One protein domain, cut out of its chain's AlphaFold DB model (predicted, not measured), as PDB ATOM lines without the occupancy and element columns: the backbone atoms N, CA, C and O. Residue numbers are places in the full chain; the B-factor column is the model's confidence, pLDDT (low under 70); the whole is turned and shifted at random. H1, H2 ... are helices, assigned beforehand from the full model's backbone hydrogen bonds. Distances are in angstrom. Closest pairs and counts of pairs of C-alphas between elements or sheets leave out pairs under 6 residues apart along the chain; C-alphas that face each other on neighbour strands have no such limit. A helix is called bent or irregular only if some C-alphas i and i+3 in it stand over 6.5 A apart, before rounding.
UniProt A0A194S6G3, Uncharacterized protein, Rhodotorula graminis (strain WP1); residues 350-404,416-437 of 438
ATOM      1  N   SER A 350     126.091 134.759 108.895       90.56
ATOM      2  CA  SER A 350     125.554 133.423 108.609       90.56
ATOM      3  C   SER A 350     124.034 133.410 108.724       90.56
ATOM      4  O   SER A 350     123.363 132.850 107.858       90.56
ATOM      5  N   ALA A 351     123.486 134.074 109.746       91.12
ATOM      6  CA  ALA A 351     122.042 134.224 109.912       91.12
ATOM      7  C   ALA A 351     121.419 135.041 108.767       91.12
ATOM      8  O   ALA A 351     120.368 134.664 108.245       91.12
ATOM      9  N   PHE A 352     122.084 136.115 108.328       93.00
ATOM     10  CA  PHE A 352     121.624 136.916 107.188       93.00
ATOM     11  C   PHE A 352     121.625 136.112 105.878       93.00
ATOM     12  O   PHE A 352     120.632 136.103 105.150       93.00
ATOM     13  N   LEU A 353     122.708 135.380 105.601       90.00
ATOM     14  CA  LEU A 353     122.798 134.507 104.430       90.00
ATOM     15  C   LEU A 353     121.772 133.373 104.478       90.00
ATOM     16  O   LEU A 353     121.165 133.082 103.453       90.00
ATOM     17  N   ALA A 354     121.520 132.780 105.649       90.56
ATOM     18  CA  ALA A 354     120.495 131.750 105.821       90.56
ATOM     19  C   ALA A 354     119.085 132.269 105.502       90.56
ATOM     20  O   ALA A 354     118.288 131.540 104.910       90.56
ATOM     21  N   ALA A 355     118.793 133.525 105.860       91.00
ATOM     22  CA  ALA A 355     117.522 134.177 105.554       91.00
ATOM     23  C   ALA A 355     117.364 134.504 104.058       91.00
ATOM     24  O   ALA A 355     116.253 134.426 103.537       91.00
ATOM     25  N   LEU A 356     118.457 134.846 103.365       85.25
ATOM     26  CA  LEU A 356     118.457 135.061 101.913       85.25
ATOM     27  C   LEU A 356     118.326 133.744 101.141       85.25
ATOM     28  O   LEU A 356     117.449 133.602 100.290       85.25
ATOM     29  N   ASN A 357     119.226 132.797 101.408       83.12
ATOM     30  CA  ASN A 357     119.219 131.463 100.826       83.12
ATOM     31  C   ASN A 357     120.107 130.509 101.658       83.12
ATOM     32  O   ASN A 357     121.324 130.709 101.716       83.12
ATOM     33  N   PRO A 358     119.555 129.420 102.230       86.38
ATOM     34  CA  PRO A 358     120.314 128.465 103.040       86.38
ATOM     35  C   PRO A 358     121.560 127.875 102.361       86.38
ATOM     36  O   PRO A 358     122.513 127.513 103.051       86.38
ATOM     37  N   SER A 359     121.602 127.789 101.024       80.56
ATOM     38  CA  SER A 359     122.773 127.267 100.302       80.56
ATOM     39  C   SER A 359     124.009 128.174 100.416       80.56
ATOM     40  O   SER A 359     125.142 127.682 100.394       80.56
ATOM     41  N   LEU A 360     123.805 129.482 100.615       83.62
ATOM     42  CA  LEU A 360     124.874 130.478 100.720       83.62
ATOM     43  C   LEU A 360     125.593 130.447 102.071       83.62
ATOM     44  O   LEU A 360     126.707 130.952 102.178       83.62
ATOM     45  N   VAL A 361     125.006 129.815 103.092       90.94
ATOM     46  CA  VAL A 361     125.608 129.709 104.434       90.94
ATOM     47  C   VAL A 361     126.973 129.021 104.372       90.94
ATOM     48  O   VAL A 361     127.917 129.446 105.034       90.94
ATOM     49  N   SER A 362     127.118 128.013 103.507       86.69
ATOM     50  CA  SER A 362     128.392 127.310 103.292       86.69
ATOM     51  C   SER A 362     129.507 128.205 102.728       86.69
ATOM     52  O   SER A 362     130.689 127.903 102.901       86.69
ATOM     53  N   LEU A 363     129.143 129.321 102.088       84.81
ATOM     54  CA  LEU A 363     130.062 130.302 101.511       84.81
ATOM     55  C   LEU A 363     130.355 131.470 102.460       84.81
ATOM     56  O   LEU A 363     131.229 132.276 102.147       84.81
ATOM     57  N   ALA A 364     129.686 131.558 103.616       90.12
ATOM     58  CA  ALA A 364     129.845 132.665 104.560       90.12
ATOM     59  C   ALA A 364     131.318 132.945 104.925       90.12
ATOM     60  O   ALA A 364     131.730 134.101 104.821       90.12
ATOM     61  N   PRO A 365     132.169 131.940 105.238       89.94
ATOM     62  CA  PRO A 365     133.577 132.201 105.538       89.94
ATOM     63  C   PRO A 365     134.344 132.799 104.350       89.94
ATOM     64  O   PRO A 365     135.190 133.669 104.536       89.94
ATOM     65  N   ALA A 366     134.042 132.352 103.127       85.94
ATOM     66  CA  ALA A 366     134.698 132.825 101.912       85.94
ATOM     67  C   ALA A 366     134.246 134.240 101.527       85.94
ATOM     68  O   ALA A 366     135.062 135.049 101.093       85.94
ATOM     69  N   LEU A 367     132.963 134.552 101.726       88.69
ATOM     70  CA  LEU A 367     132.402 135.885 101.515       88.69
ATOM     71  C   LEU A 367     132.993 136.897 102.501       88.69
ATOM     72  O   LEU A 367     133.454 137.954 102.073       88.69
ATOM     73  N   VAL A 368     133.081 136.542 103.786       90.69
ATOM     74  CA  VAL A 368     133.738 137.374 104.808       90.69
ATOM     75  C   VAL A 368     135.214 137.584 104.466       90.69
ATOM     76  O   VAL A 368     135.686 138.718 104.466       90.69
ATOM     77  N   ALA A 369     135.934 136.521 104.089       85.19
ATOM     78  CA  ALA A 369     137.331 136.628 103.663       85.19
ATOM     79  C   ALA A 369     137.512 137.505 102.409       85.19
ATOM     80  O   ALA A 369     138.543 138.156 102.256       85.19
ATOM     81  N   ALA A 370     136.510 137.558 101.529       83.19
ATOM     82  CA  ALA A 370     136.497 138.417 100.348       83.19
ATOM     83  C   ALA A 370     136.057 139.871 100.631       83.19
ATOM     84  O   ALA A 370     136.031 140.673  99.699       83.19
ATOM     85  N   GLY A 371     135.744 140.229 101.883       89.12
ATOM     86  CA  GLY A 371     135.331 141.581 102.285       89.12
ATOM     87  C   GLY A 371     133.817 141.824 102.292       89.12
ATOM     88  O   GLY A 371     133.383 142.957 102.473       89.12
ATOM     89  N   TYR A 372     132.995 140.784 102.119       90.62
ATOM     90  CA  TYR A 372     131.536 140.863 102.261       90.62
ATOM     91  C   TYR A 372     131.119 140.543 103.705       90.62
ATOM     92  O   TYR A 372     130.401 139.578 103.965       90.62
ATOM     93  N   ASP A 373     131.612 141.327 104.659       91.62
ATOM     94  CA  ASP A 373     131.420 141.115 106.101       91.62
ATOM     95  C   ASP A 373     130.329 142.005 106.724       91.62
ATOM     96  O   ASP A 373     130.043 141.904 107.918       91.62
ATOM     97  N   SER A 374     129.679 142.844 105.913       91.31
ATOM     98  CA  SER A 374     128.578 143.710 106.330       91.31
ATOM     99  C   SER A 374     127.251 143.313 105.685       91.31
ATOM    100  O   SER A 374     127.192 142.821 104.554       91.31
ATOM    101  N   VAL A 375     126.153 143.591 106.393       88.75
ATOM    102  CA  VAL A 375     124.787 143.371 105.887       88.75
ATOM    103  C   VAL A 375     124.541 144.167 104.603       88.75
ATOM    104  O   VAL A 375     123.920 143.649 103.683       88.75
ATOM    105  N   GLU A 376     125.072 145.390 104.494       89.50
ATOM    106  CA  GLU A 376     124.943 146.215 103.284       89.50
ATOM    107  C   GLU A 376     125.664 145.588 102.081       89.50
ATOM    108  O   GLU A 376     125.097 145.535 100.986       89.50
ATOM    109  N   ALA A 377     126.886 145.073 102.269       87.69
ATOM    110  CA  ALA A 377     127.636 144.414 101.201       87.69
ATOM    111  C   ALA A 377     126.932 143.133 100.727       87.69
ATOM    112  O   ALA A 377     126.803 142.904  99.523       87.69
ATOM    113  N   LEU A 378     126.419 142.331 101.661       89.44
ATOM    114  CA  LEU A 378     125.690 141.097 101.354       89.44
ATOM    115  C   LEU A 378     124.328 141.375 100.707       89.44
ATOM    116  O   LEU A 378     123.952 140.688  99.760       89.44
ATOM    117  N   ALA A 379     123.607 142.403 101.161       88.00
ATOM    118  CA  ALA A 379     122.366 142.847 100.529       88.00
ATOM    119  C   ALA A 379     122.621 143.370  99.108       88.00
ATOM    120  O   ALA A 379     121.881 143.037  98.187       88.00
ATOM    121  N   SER A 380     123.699 144.132  98.904       88.62
ATOM    122  CA  SER A 380     124.100 144.623  97.578       88.62
ATOM    123  C   SER A 380     124.443 143.478  96.626       88.62
ATOM    124  O   SER A 380     124.070 143.526  95.455       88.62
ATOM    125  N   LEU A 381     125.114 142.439  97.132       86.19
ATOM    126  CA  LEU A 381     125.407 141.224  96.379       86.19
ATOM    127  C   LEU A 381     124.116 140.468  96.018       86.19
ATOM    128  O   LEU A 381     123.941 140.080  94.869       86.19
ATOM    129  N   ALA A 382     123.186 140.320  96.966       83.88
ATOM    130  CA  ALA A 382     121.908 139.640  96.748       83.88
ATOM    131  C   ALA A 382     120.969 140.381  95.777       83.88
ATOM    132  O   ALA A 382     120.183 139.747  95.076       83.88
ATOM    133  N   LEU A 383     121.051 141.713  95.726       85.69
ATOM    134  CA  LEU A 383     120.298 142.559  94.793       85.69
ATOM    135  C   LEU A 383     120.976 142.700  93.419       85.69
ATOM    136  O   LEU A 383     120.436 143.367  92.533       85.69
ATOM    137  N   ALA A 384     122.163 142.119  93.229       83.44
ATOM    138  CA  ALA A 384     122.818 142.108  91.931       83.44
ATOM    139  C   ALA A 384     122.012 141.272  90.921       83.44
ATOM    140  O   ALA A 384     121.258 140.370  91.280       83.44
ATOM    141  N   GLN A 385     122.184 141.561  89.628       82.88
ATOM    142  CA  GLN A 385     121.605 140.719  88.581       82.88
ATOM    143  C   GLN A 385     122.106 139.270  88.735       82.88
ATOM    144  O   GLN A 385     123.281 139.091  89.070       82.88
ATOM    145  N   PRO A 386     121.287 138.244  88.429       79.06
ATOM    146  CA  PRO A 386     121.664 136.840  88.618       79.06
ATOM    147  C   PRO A 386     123.026 136.473  88.014       79.06
ATOM    148  O   PRO A 386     123.839 135.841  88.674       79.06
ATOM    149  N   ALA A 387     123.341 136.977  86.815       65.62
ATOM    150  CA  ALA A 387     124.630 136.734  86.163       65.62
ATOM    151  C   ALA A 387     125.835 137.323  86.928       65.62
ATOM    152  O   ALA A 387     126.921 136.747  86.924       65.62
ATOM    153  N   ILE A 388     125.655 138.472  87.587       74.94
ATOM    154  CA  ILE A 388     126.699 139.125  88.393       74.94
ATOM    155  C   ILE A 388     126.889 138.360  89.701       74.94
ATOM    156  O   ILE A 388     128.024 138.142  90.122       74.94
ATOM    157  N   LEU A 389     125.785 137.934  90.315       81.06
ATOM    158  CA  LEU A 389     125.811 137.105  91.511       81.06
ATOM    159  C   LEU A 389     126.540 135.783  91.237       81.06
ATOM    160  O   LEU A 389     127.459 135.443  91.975       81.06
ATOM    161  N   ASP A 390     126.214 135.092  90.142       76.31
ATOM    162  CA  ASP A 390     126.872 133.836  89.759       76.31
ATOM    163  C   ASP A 390     128.377 134.020  89.529       76.31
ATOM    164  O   ASP A 390     129.183 133.205  89.987       76.31
ATOM    165  N   LEU A 391     128.780 135.108  88.862       75.19
ATOM    166  CA  LEU A 391     130.192 135.422  88.642       75.19
ATOM    167  C   LEU A 391     130.922 135.691  89.965       75.19
ATOM    168  O   LEU A 391     131.989 135.123  90.197       75.19
ATOM    169  N   ALA A 392     130.339 136.515  90.838       79.00
ATOM    170  CA  ALA A 392     130.924 136.853  92.133       79.00
ATOM    171  C   ALA A 392     131.030 135.621  93.045       79.00
ATOM    172  O   ALA A 392     132.074 135.389  93.652       79.00
ATOM    173  N   LEU A 393     129.991 134.783  93.095       82.00
ATOM    174  CA  LEU A 393     130.011 133.529  93.850       82.00
ATOM    175  C   LEU A 393     131.026 132.537  93.271       82.00
ATOM    176  O   LEU A 393     131.720 131.871  94.040       82.00
ATOM    177  N   THR A 394     131.169 132.468  91.943       79.44
ATOM    178  CA  THR A 394     132.187 131.633  91.283       79.44
ATOM    179  C   THR A 394     133.593 132.105  91.626       79.44
ATOM    180  O   THR A 394     134.450 131.287  91.954       79.44
ATOM    181  N   GLU A 395     133.839 133.413  91.605       80.50
ATOM    182  CA  GLU A 395     135.133 133.982  91.976       80.50
ATOM    183  C   GLU A 395     135.462 133.732  93.454       80.50
ATOM    184  O   GLU A 395     136.568 133.295  93.771       80.50
ATOM    185  N   VAL A 396     134.501 133.945  94.356       81.25
ATOM    186  CA  VAL A 396     134.661 133.676  95.794       81.25
ATOM    187  C   VAL A 396     134.913 132.188  96.043       81.25
ATOM    188  O   VAL A 396     135.818 131.837  96.803       81.25
ATOM    189  N   ALA A 397     134.181 131.299  95.369       75.75
ATOM    190  CA  ALA A 397     134.389 129.858  95.459       75.75
ATOM    191  C   ALA A 397     135.764 129.438  94.912       75.75
ATOM    192  O   ALA A 397     136.440 128.615  95.532       75.75
ATOM    193  N   LEU A 398     136.203 130.030  93.798       73.38
ATOM    194  CA  LEU A 398     137.518 129.786  93.208       73.38
ATOM    195  C   LEU A 398     138.631 130.252  94.148       73.38
ATOM    196  O   LEU A 398     139.537 129.478  94.444       73.38
ATOM    197  N   ARG A 399     138.538 131.469  94.694       76.25
ATOM    198  CA  ARG A 399     139.493 131.976  95.693       76.25
ATOM    199  C   ARG A 399     139.507 131.109  96.949       76.25
ATOM    200  O   ARG A 399     140.579 130.832  97.466       76.25
ATOM    201  N   ALA A 400     138.359 130.619  97.412       74.62
ATOM    202  CA  ALA A 400     138.291 129.698  98.547       74.62
ATOM    203  C   ALA A 400     138.872 128.305  98.233       74.62
ATOM    204  O   ALA A 400     139.370 127.619  99.129       74.62
ATOM    205  N   ALA A 401     138.797 127.851  96.981       69.56
ATOM    206  CA  ALA A 401     139.441 126.618  96.532       69.56
ATOM    207  C   ALA A 401     140.967 126.794  96.420       69.56
ATOM    208  O   ALA A 401     141.713 125.960  96.927       69.56
ATOM    209  N   LEU A 402     141.424 127.911  95.849       69.19
ATOM    210  CA  LEU A 402     142.842 128.245  95.685       69.19
ATOM    211  C   LEU A 402     143.520 128.591  97.020       69.19
ATOM    212  O   LEU A 402     144.612 128.110  97.303       69.19
ATOM    213  N   GLY A 403     142.849 129.341  97.896       59.91
ATOM    214  CA  GLY A 403     143.329 129.684  99.240       59.91
ATOM    215  C   GLY A 403     143.386 128.488 100.196       59.91
ATOM    216  O   GLY A 403     144.130 128.510 101.172       59.91
ATOM    217  N   ARG A 404     142.672 127.391  99.900       54.34
ATOM    218  CA  ARG A 404     142.893 126.098 100.574       54.34
ATOM    219  C   ARG A 404     144.204 125.427 100.152       54.34
ATOM    220  O   ARG A 404     144.727 124.630 100.923       54.34
ATOM    221  N   LEU A 416     134.587 148.362  99.438       42.97
ATOM    222  CA  LEU A 416     133.188 148.551  99.025       42.97
ATOM    223  C   LEU A 416     133.076 149.375  97.722       42.97
ATOM    224  O   LEU A 416     132.182 149.148  96.904       42.97
ATOM    225  N   ASP A 417     134.017 150.296  97.504       42.94
ATOM    226  CA  ASP A 417     134.113 151.131  96.307       42.94
ATOM    227  C   ASP A 417     134.499 150.359  95.040       42.94
ATOM    228  O   ASP A 417     134.047 150.725  93.956       42.94
ATOM    229  N   GLU A 418     135.298 149.294  95.133       44.19
ATOM    230  CA  GLU A 418     135.653 148.454  93.978       44.19
ATOM    231  C   GLU A 418     134.463 147.609  93.524       44.19
ATOM    232  O   GLU A 418     134.193 147.517  92.325       44.19
ATOM    233  N   VAL A 419     133.687 147.071  94.470       45.25
ATOM    234  CA  VAL A 419     132.455 146.327  94.166       45.25
ATOM    235  C   VAL A 419     131.393 147.263  93.583       45.25
ATOM    236  O   VAL A 419     130.768 146.935  92.573       45.25
ATOM    237  N   LYS A 420     131.231 148.469  94.151       43.97
ATOM    238  CA  LYS A 420     130.329 149.498  93.607       43.97
ATOM    239  C   LYS A 420     130.751 149.924  92.195       43.97
ATOM    240  O   LYS A 420     129.897 150.008  91.312       43.97
ATOM    241  N   ARG A 421     132.049 150.115  91.934       46.47
ATOM    242  CA  ARG A 421     132.567 150.446  90.592       46.47
ATOM    243  C   ARG A 421     132.373 149.314  89.588       46.47
ATOM    244  O   ARG A 421     131.949 149.584  88.467       46.47
ATOM    245  N   LEU A 422     132.614 148.064  89.982       45.78
ATOM    246  CA  LEU A 422     132.386 146.906  89.119       45.78
ATOM    247  C   LEU A 422     130.898 146.758  88.771       45.78
ATOM    248  O   LEU A 422     130.555 146.562  87.606       45.78
ATOM    249  N   ALA A 423     130.008 146.928  89.751       45.34
ATOM    250  CA  ALA A 423     128.565 146.894  89.525       45.34
ATOM    251  C   ALA A 423     128.094 148.018  88.581       45.34
ATOM    252  O   ALA A 423     127.243 147.779  87.725       45.34
ATOM    253  N   VAL A 424     128.659 149.226  88.693       53.28
ATOM    254  CA  VAL A 424     128.373 150.342  87.775       53.28
ATOM    255  C   VAL A 424     128.901 150.058  86.365       53.28
ATOM    256  O   VAL A 424     128.162 150.239  85.397       53.28
ATOM    257  N   ALA A 425     130.132 149.557  86.237       47.28
ATOM    258  CA  ALA A 425     130.736 149.228  84.945       47.28
ATOM    259  C   ALA A 425     129.954 148.133  84.201       47.28
ATOM    260  O   ALA A 425     129.731 148.239  82.995       47.28
ATOM    261  N   LEU A 426     129.475 147.114  84.920       43.94
ATOM    262  CA  LEU A 426     128.663 146.046  84.337       43.94
ATOM    263  C   LEU A 426     127.284 146.553  83.894       43.94
ATOM    264  O   LEU A 426     126.854 146.229  82.792       43.94
ATOM    265  N   ARG A 427     126.618 147.412  84.681       52.25
ATOM    266  CA  ARG A 427     125.351 148.043  84.254       52.25
ATOM    267  C   ARG A 427     125.524 148.881  82.987       52.25
ATOM    268  O   ARG A 427     124.670 148.825  82.110       52.25
ATOM    269  N   ALA A 428     126.622 149.630  82.883       49.88
ATOM    270  CA  ALA A 428     126.923 150.425  81.695       49.88
ATOM    271  C   ALA A 428     127.181 149.543  80.461       49.88
ATOM    272  O   ALA A 428     126.670 149.841  79.385       49.88
ATOM    273  N   ALA A 429     127.914 148.436  80.623       44.25
ATOM    274  CA  ALA A 429     128.163 147.488  79.539       44.25
ATOM    275  C   ALA A 429     126.862 146.864  78.999       44.25
ATOM    276  O   ALA A 429     126.682 146.785  77.788       44.25
ATOM    277  N   PHE A 430     125.922 146.506  79.879       50.03
ATOM    278  CA  PHE A 430     124.633 145.944  79.460       50.03
ATOM    279  C   PHE A 430     123.693 146.973  78.824       50.03
ATOM    280  O   PHE A 430     123.031 146.659  77.839       50.03
ATOM    281  N   ALA A 431     123.674 148.218  79.313       59.88
ATOM    282  CA  ALA A 431     122.881 149.282  78.690       59.88
ATOM    283  C   ALA A 431     123.323 149.565  77.238       59.88
ATOM    284  O   ALA A 431     122.495 149.885  76.386       59.88
ATOM    285  N   LEU A 432     124.618 149.407  76.941       57.84
ATOM    286  CA  LEU A 432     125.154 149.526  75.583       57.84
ATOM    287  C   LEU A 432     124.759 148.341  74.686       57.84
ATOM    288  O   LEU A 432     124.495 148.543  73.502       57.84
ATOM    289  N   GLU A 433     124.670 147.126  75.231       56.31
ATOM    290  CA  GLU A 433     124.194 145.956  74.477       56.31
ATOM    291  C   GLU A 433     122.690 146.018  74.171       56.31
ATOM    292  O   GLU A 433     122.270 145.609  73.086       56.31
ATOM    293  N   GLU A 434     121.878 146.550  75.086       60.81
ATOM    294  CA  GLU A 434     120.438 146.729  74.863       60.81
ATOM    295  C   GLU A 434     120.145 147.877  73.887       60.81
ATOM    296  O   GLU A 434     119.285 147.735  73.016       60.81
ATOM    297  N   GLY A 435     120.909 148.974  73.951       57.31
ATOM    298  CA  GLY A 435     120.788 150.096  73.016       57.31
ATOM    299  C   GLY A 435     121.231 149.778  71.582       57.31
ATOM    300  O   GLY A 435     120.787 150.442  70.653       57.31
ATOM    301  N   GLY A 436     122.068 148.755  71.383       47.75
ATOM    302  CA  GLY A 436     122.505 148.297  70.057       47.75
ATOM    303  C   GLY A 436     121.566 147.293  69.374       47.75
ATOM    304  O   GLY A 436     121.856 146.856  68.260       47.75
ATOM    305  N   ARG A 437     120.476 146.882  70.040       47.03
ATOM    306  CA  ARG A 437     119.464 145.950  69.500       47.03
ATOM    307  C   ARG A 437     118.139 146.617  69.113       47.03
ATOM    308  O   ARG A 437     117.268 145.917  68.595       47.03
TER     309      ARG A 437
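What this domain is: This is residues 350 to 404 and 416 to 437 of the 438 residues of an uncharacterized protein of Rhodotorula graminis (strain WP1) (UniProt A0A194S6G3). This is a small body of four helices with an arm: H2 and H3 lie between the short H1 on one side and the longer H4 on the opposite side, and the longest helix, H5, begins beside H3, runs past the start of H4, and with residues 428 to 437 sticks out from the body. The helices of the body cross at steep angles, not side by side as a bundle. The printed part has 77 residues, with five named helices in the order H1, H2, H3, H4, H5 and no named strand, and its class is all helix. The whole is only just compact, close to loose, with a radius of gyration of the C-alphas of 13.7 A, and spans 41 by 28 by 23 A.

Where its parts are: Begin with H5, residues 416 to 435: find C-alpha 416 at (133.188, 148.551, 99.025), from where the helix runs 28.9 A to C-alpha 435 at (120.788, 150.096, 73.016). Then look at H4, residues 386 to 403, which is 25.2 A long. H3 is residues 375 to 382, and H2 is residues 358 to 369, 18.9 A long. H2 is irregular: its C-alphas 362 and 365 are 7.5 A apart. H1, residues 350 to 356, begins at C-alpha 350, (125.554, 133.423, 108.609).

How they stand to each other: Start from H5, which touches no helix. It is close to but not clearly touching H3, at a shallow tilt of 26 degrees, the same way; their closest C-alphas, those of Ala 377 and Leu 416, are 7.3 A apart. H4 and H5 are near each other. H3 is close to but not clearly touching H4, where the closest C-alphas, of Leu 381 and Leu 389, are 6.4 A apart. Farther along H4, its residues 396 to 400 touch residues 363 to 367 of H2 at a steep tilt of 59 degrees, the closest C-alphas being those of Ala 366 and Ala 400, 5.8 A apart. H2 touches H1 with residues 360 to 364 alone, at a steep tilt of 49 degrees, opposite ways; here look at the C-alphas of Leu 353 and Val 361, the closest, 5.6 A apart. H1 and H3 only just touch, with 3 pairs of C-alphas within 8 A, the closest being those of Phe 352 and Val 375 at 7.3 A. H1 is apart from H4 and H5. In H1, H3, H4 and H5 every O i to N i+4 pair is within hydrogen-bond range; in H2 4 of 8 are.

The domain as a whole: The two C-alphas farthest apart, those of Arg 404 and Arg 437, are 43.7 A from each other. Without residues 428 to 437, which stand free, the body spans 29 by 28 by 20 A. Residues 405 to 415 are not printed, and C-alphas 404 and 416 stand 24.5 A apart across the cut. The links H1 to H2, H2 to H3 and H3 to H4 are tight. The mean pLDDT of the printed part is 73.4; look for values under 70 at residue 387, residues 401 to 404 and residues 416 to 437.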